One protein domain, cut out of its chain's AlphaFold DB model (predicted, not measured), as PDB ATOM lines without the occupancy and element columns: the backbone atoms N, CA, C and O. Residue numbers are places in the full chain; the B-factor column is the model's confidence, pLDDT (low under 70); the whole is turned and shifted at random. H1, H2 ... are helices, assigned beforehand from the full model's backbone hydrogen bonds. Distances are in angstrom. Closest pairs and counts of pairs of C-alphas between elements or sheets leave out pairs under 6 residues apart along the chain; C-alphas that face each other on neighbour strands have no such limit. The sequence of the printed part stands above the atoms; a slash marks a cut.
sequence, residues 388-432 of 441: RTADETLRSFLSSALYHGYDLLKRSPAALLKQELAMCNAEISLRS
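Overview. This is residues 388 to 432 of the 441 residues of an uncharacterized protein of Nippostrongylus brasiliensis (UniProt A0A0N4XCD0). Two helices form an open U: H1 makes one arm, the chain turns through a loop, and the longer H2 folds back as the other arm with a gap between them. The printed part has 45 residues with two named helices, H1 then H2, and no named strand; its class is all helix. It is only just loose, close to compact, with a radius of gyration of the C-alphas of 11.4 A, and elongated, spanning 31 by 20 by 13 A.

Arrangement. H1, residues 390 to 403, and H2, residues 414 to 432, are near each other, with no pair of C-alphas within 8 A but 5 pairs within 10 A. A short link of 10 residues joins them. In both helices every O i to N i+4 pair is within hydrogen-bond range.

Along the chain. H1 begins at C-alpha 390 (145.823, 196.247, 125.458) and measures 19.7 A from first to last C-alpha. H2 measures 27.0 A and ends at C-alpha 432 (159.690, 191.172, 121.299).

Size, cuts and confidence. The two C-alphas farthest apart, those of Arg 411 and Ser 432, are 32.2 A apart. The printed part has no cut. Residues 408 to 415 and residue 417 have pLDDT under 70.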
ATOM      1  N   ARG A 388     149.919 196.081 131.183       92.81
ATOM      2  CA  ARG A 388     150.343 197.442 130.811       92.81
ATOM      3  C   ARG A 388     149.877 197.842 129.417       92.81
ATOM      4  O   ARG A 388     149.841 199.026 129.104       92.81
ATOM      5  N   THR A 389     149.553 196.861 128.582       93.69
ATOM      6  CA  THR A 389     149.148 197.050 127.186       93.69
ATOM      7  C   THR A 389     147.787 196.403 126.924       93.69
ATOM      8  O   THR A 389     147.352 195.500 127.648       93.69
ATOM      9  N   ALA A 390     147.087 196.857 125.879       90.31
ATOM     10  CA  ALA A 390     145.823 196.247 125.458       90.31
ATOM     11  C   ALA A 390     146.008 194.757 125.112       90.31
ATOM     12  O   ALA A 390     145.213 193.918 125.538       90.31
ATOM     13  N   ASP A 391     147.120 194.416 124.456       90.00
ATOM     14  CA  ASP A 391     147.485 193.039 124.114       90.00
ATOM     15  C   ASP A 391     147.685 192.165 125.359       90.00
ATOM     16  O   ASP A 391     147.252 191.013 125.402       90.00
ATOM     17  N   GLU A 392     148.316 192.703 126.408       88.69
ATOM     18  CA  GLU A 392     148.455 192.006 127.690       88.69
ATOM     19  C   GLU A 392     147.111 191.821 128.396       88.69
ATOM     20  O   GLU A 392     146.888 190.773 129.012       88.69
ATOM     21  N   THR A 393     146.208 192.798 128.291       89.25
ATOM     22  CA  THR A 393     144.849 192.699 128.841       89.25
ATOM     23  C   THR A 393     144.080 191.575 128.154       89.25
ATOM     24  O   THR A 393     143.550 190.690 128.832       89.25
ATOM     25  N   LEU A 394     144.098 191.538 126.818       88.62
ATOM     26  CA  LEU A 394     143.466 190.476 126.032       88.62
ATOM     27  C   LEU A 394     144.080 189.105 126.347       88.62
ATOM     28  O   LEU A 394     143.358 188.136 126.589       88.62
ATOM     29  N   ARG A 395     145.413 189.017 126.427       87.81
ATOM     30  CA  ARG A 395     146.120 187.778 126.788       87.81
ATOM     31  C   ARG A 395     145.745 187.291 128.188       87.81
ATOM     32  O   ARG A 395     145.550 186.088 128.387       87.81
ATOM     33  N   SER A 396     145.628 188.205 129.149       86.38
ATOM     34  CA  SER A 396     145.231 187.897 130.529       86.38
ATOM     35  C   SER A 396     143.789 187.401 130.592       86.38
ATOM     36  O   SER A 396     143.511 186.405 131.262       86.38
ATOM     37  N   PHE A 397     142.893 188.036 129.836       88.44
ATOM     38  CA  PHE A 397     141.505 187.614 129.697       88.44
ATOM     39  C   PHE A 397     141.393 186.202 129.109       88.44
ATOM     40  O   PHE A 397     140.786 185.325 129.726       88.44
ATOM     41  N   LEU A 398     142.048 185.944 127.972       88.94
ATOM     42  CA  LEU A 398     142.046 184.629 127.321       88.94
ATOM     43  C   LEU A 398     142.641 183.544 128.226       88.94
ATOM     44  O   LEU A 398     142.077 182.458 128.351       88.94
ATOM     45  N   SER A 399     143.746 183.845 128.913       86.94
ATOM     46  CA  SER A 399     144.370 182.911 129.861       86.94
ATOM     47  C   SER A 399     143.446 182.594 131.036       86.94
ATOM     48  O   SER A 399     143.345 181.437 131.438       86.94
ATOM     49  N   SER A 400     142.740 183.601 131.562       84.44
ATOM     50  CA  SER A 400     141.752 183.430 132.632       84.44
ATOM     51  C   SER A 400     140.591 182.544 132.181       84.44
ATOM     52  O   SER A 400     140.261 181.561 132.848       84.44
ATOM     53  N   ALA A 401     140.024 182.820 131.003       86.00
ATOM     54  CA  ALA A 401     138.943 182.019 130.441       86.00
ATOM     55  C   ALA A 401     139.355 180.545 130.278       86.00
ATOM     56  O   ALA A 401     138.652 179.647 130.748       86.00
ATOM     57  N   LEU A 402     140.539 180.293 129.707       85.25
ATOM     58  CA  LEU A 402     141.084 178.942 129.544       85.25
ATOM     59  C   LEU A 402     141.374 178.252 130.886       85.25
ATOM     60  O   LEU A 402     141.095 177.063 131.044       85.25
ATOM     61  N   TYR A 403     141.902 178.982 131.872       83.94
ATOM     62  CA  TYR A 403     142.195 178.455 133.209       83.94
ATOM     63  C   TYR A 403     140.932 177.991 133.942       83.94
ATOM     64  O   TYR A 403     140.920 176.913 134.542       83.94
ATOM     65  N   HIS A 404     139.855 178.770 133.853       80.81
ATOM     66  CA  HIS A 404     138.568 178.453 134.470       80.81
ATOM     67  C   HIS A 404     137.750 177.416 133.688       80.81
ATOM     68  O   HIS A 404     136.644 177.065 134.105       80.81
ATOM     69  N   GLY A 405     138.290 176.901 132.579       81.12
ATOM     70  CA  GLY A 405     137.589 175.947 131.729       81.12
ATOM     71  C   GLY A 405     136.347 176.559 131.089       81.12
ATOM     72  O   GLY A 405     135.402 175.826 130.788       81.12
ATOM     73  N   TYR A 406     136.324 177.888 130.901       80.19
ATOM     74  CA  TYR A 406     135.317 178.499 130.049       80.19
ATOM     75  C   TYR A 406     135.544 177.969 128.651       80.19
ATOM     76  O   TYR A 406     136.545 178.246 127.989       80.19
ATOM     77  N   ASP A 407     134.585 177.163 128.229       72.50
ATOM     78  CA  ASP A 407     134.584 176.513 126.939       72.50
ATOM     79  C   ASP A 407     134.138 177.530 125.879       72.50
ATOM     80  O   ASP A 407     133.115 177.369 125.217       72.50
ATOM     81  N   LEU A 408     134.911 178.614 125.726       65.00
ATOM     82  CA  LEU A 408     134.803 179.547 124.598       65.00
ATOM     83  C   LEU A 408     134.928 178.788 123.258       65.00
ATOM     84  O   LEU A 408     134.450 179.244 122.225       65.00
ATOM     85  N   LEU A 409     135.536 177.599 123.312       56.47
ATOM     86  CA  LEU A 409     135.810 176.675 122.217       56.47
ATOM     87  C   LEU A 409     134.683 175.669 121.948       56.47
ATOM     88  O   LEU A 409     134.798 174.866 121.027       56.47
ATOM     89  N   LYS A 410     133.590 175.666 122.724       62.72
ATOM     90  CA  LYS A 410     132.500 174.699 122.500       62.72
ATOM     91  C   LYS A 410     131.611 175.053 121.309       62.72
ATOM     92  O   LYS A 410     130.869 174.194 120.841       62.72
ATOM     93  N   ARG A 411     131.654 176.305 120.842       58.03
ATOM     94  CA  ARG A 411     130.876 176.785 119.684       58.03
ATOM     95  C   ARG A 411     131.721 177.111 118.455       58.03
ATOM     96  O   ARG A 411     131.175 177.162 117.362       58.03
ATOM     97  N   SER A 412     133.028 177.275 118.608       57.50
ATOM     98  CA  SER A 412     133.965 177.486 117.507       57.50
ATOM     99  C   SER A 412     134.808 176.224 117.294       57.50
ATOM    100  O   SER A 412     135.131 175.532 118.259       57.50
ATOM    101  N   PRO A 413     135.175 175.865 116.056       64.44
ATOM    102  CA  PRO A 413     136.048 174.721 115.801       64.44
ATOM    103  C   PRO A 413     137.386 174.911 116.534       64.44
ATOM    104  O   PRO A 413     138.255 175.659 116.092       64.44
ATOM    105  N   ALA A 414     137.556 174.214 117.663       58.00
ATOM    106  CA  ALA A 414     138.674 174.362 118.603       58.00
ATOM    107  C   ALA A 414     140.076 174.235 117.968       58.00
ATOM    108  O   ALA A 414     141.066 174.678 118.552       58.00
ATOM    109  N   ALA A 415     140.169 173.630 116.780       67.25
ATOM    110  CA  ALA A 415     141.394 173.541 115.995       67.25
ATOM    111  C   ALA A 415     141.849 174.906 115.448       67.25
ATOM    112  O   ALA A 415     143.035 175.220 115.542       67.25
ATOM    113  N   LEU A 416     140.922 175.732 114.947       70.31
ATOM    114  CA  LEU A 416     141.249 177.031 114.353       70.31
ATOM    115  C   LEU A 416     141.725 178.023 115.412       70.31
ATOM    116  O   LEU A 416     142.772 178.637 115.247       70.31
ATOM    117  N   LEU A 417     141.050 178.089 116.561       66.19
ATOM    118  CA  LEU A 417     141.465 178.996 117.632       66.19
ATOM    119  C   LEU A 417     142.766 178.572 118.309       66.19
ATOM    120  O   LEU A 417     143.557 179.435 118.659       66.19
ATOM    121  N   LYS A 418     143.048 177.270 118.479       73.62
ATOM    122  CA  LYS A 418     144.375 176.841 118.967       73.62
ATOM    123  C   LYS A 418     145.484 177.265 118.010       73.62
ATOM    124  O   LYS A 418     146.556 177.650 118.473       73.62
ATOM    125  N   GLN A 419     145.226 177.188 116.707       78.00
ATOM    126  CA  GLN A 419     146.161 177.639 115.687       78.00
ATOM    127  C   GLN A 419     146.326 179.161 115.726       78.00
ATOM    128  O   GLN A 419     147.459 179.626 115.766       78.00
ATOM    129  N   GLU A 420     145.242 179.931 115.820       76.00
ATOM    130  CA  GLU A 420     145.310 181.392 115.956       76.00
ATOM    131  C   GLU A 420     146.017 181.831 117.236       76.00
ATOM    132  O   GLU A 420     146.910 182.666 117.178       76.00
ATOM    133  N   LEU A 421     145.718 181.223 118.385       76.50
ATOM    134  CA  LEU A 421     146.384 181.551 119.649       76.50
ATOM    135  C   LEU A 421     147.876 181.187 119.604       76.50
ATOM    136  O   LEU A 421     148.709 181.917 120.144       76.50
ATOM    137  N   ALA A 422     148.236 180.085 118.938       79.38
ATOM    138  CA  ALA A 422     149.631 179.728 118.691       79.38
ATOM    139  C   ALA A 422     150.320 180.726 117.744       79.38
ATOM    140  O   ALA A 422     151.455 181.112 118.013       79.38
ATOM    141  N   MET A 423     149.632 181.184 116.693       80.88
ATOM    142  CA  MET A 423     150.141 182.208 115.775       80.88
ATOM    143  C   MET A 423     150.304 183.561 116.467       80.88
ATOM    144  O   MET A 423     151.377 184.144 116.368       80.88
ATOM    145  N   CYS A 424     149.319 184.021 117.244       73.50
ATOM    146  CA  CYS A 424     149.426 185.254 118.025       73.50
ATOM    147  C   CYS A 424     150.593 185.179 119.012       73.50
ATOM    148  O   CYS A 424     151.395 186.107 119.090       73.50
ATOM    149  N   ASN A 425     150.742 184.065 119.738       73.44
ATOM    150  CA  ASN A 425     151.875 183.886 120.649       73.44
ATOM    151  C   ASN A 425     153.223 183.895 119.907       73.44
ATOM    152  O   ASN A 425     154.185 184.470 120.414       73.44
ATOM    153  N   ALA A 426     153.296 183.297 118.714       82.38
ATOM    154  CA  ALA A 426     154.500 183.317 117.887       82.38
ATOM    155  C   ALA A 426     154.811 184.726 117.351       82.38
ATOM    156  O   ALA A 426     155.962 185.156 117.411       82.38
ATOM    157  N   GLU A 427     153.802 185.468 116.891       81.44
ATOM    158  CA  GLU A 427     153.962 186.835 116.387       81.44
ATOM    159  C   GLU A 427     154.410 187.795 117.493       81.44
ATOM    160  O   GLU A 427     155.352 188.567 117.303       81.44
ATOM    161  N   ILE A 428     153.810 187.696 118.683       72.88
ATOM    162  CA  ILE A 428     154.230 188.469 119.859       72.88
ATOM    163  C   ILE A 428     155.697 188.173 120.193       72.88
ATOM    164  O   ILE A 428     156.470 189.099 120.442       72.88
ATOM    165  N   SER A 429     156.095 186.897 120.159       76.81
ATOM    166  CA  SER A 429     157.475 186.493 120.447       76.81
ATOM    167  C   SER A 429     158.471 186.973 119.384       76.81
ATOM    168  O   SER A 429     159.636 187.201 119.700       76.81
ATOM    169  N   LEU A 430     158.038 187.139 118.130       86.25
ATOM    170  CA  LEU A 430     158.860 187.726 117.069       86.25
ATOM    171  C   LEU A 430     159.024 189.238 117.259       86.25
ATOM    172  O   LEU A 430     160.143 189.741 117.160       86.25
ATOM    173  N   ARG A 431     157.945 189.956 117.599       78.81
ATOM    174  CA  ARG A 431     158.001 191.406 117.857       78.81
ATOM    175  C   ARG A 431     158.875 191.751 119.062       78.81
ATOM    176  O   ARG A 431     159.634 192.714 118.996       78.81
ATOM    177  N   SER A 432     158.827 190.951 120.131       76.19
ATOM    178  CA  SER A 432     159.690 191.172 121.299       76.19
ATOM    179  C   SER A 432     161.174 191.014 120.975       76.19
ATOM    180  O   SER A 432     161.996 191.723 121.546       76.19
TER     181      SER A 432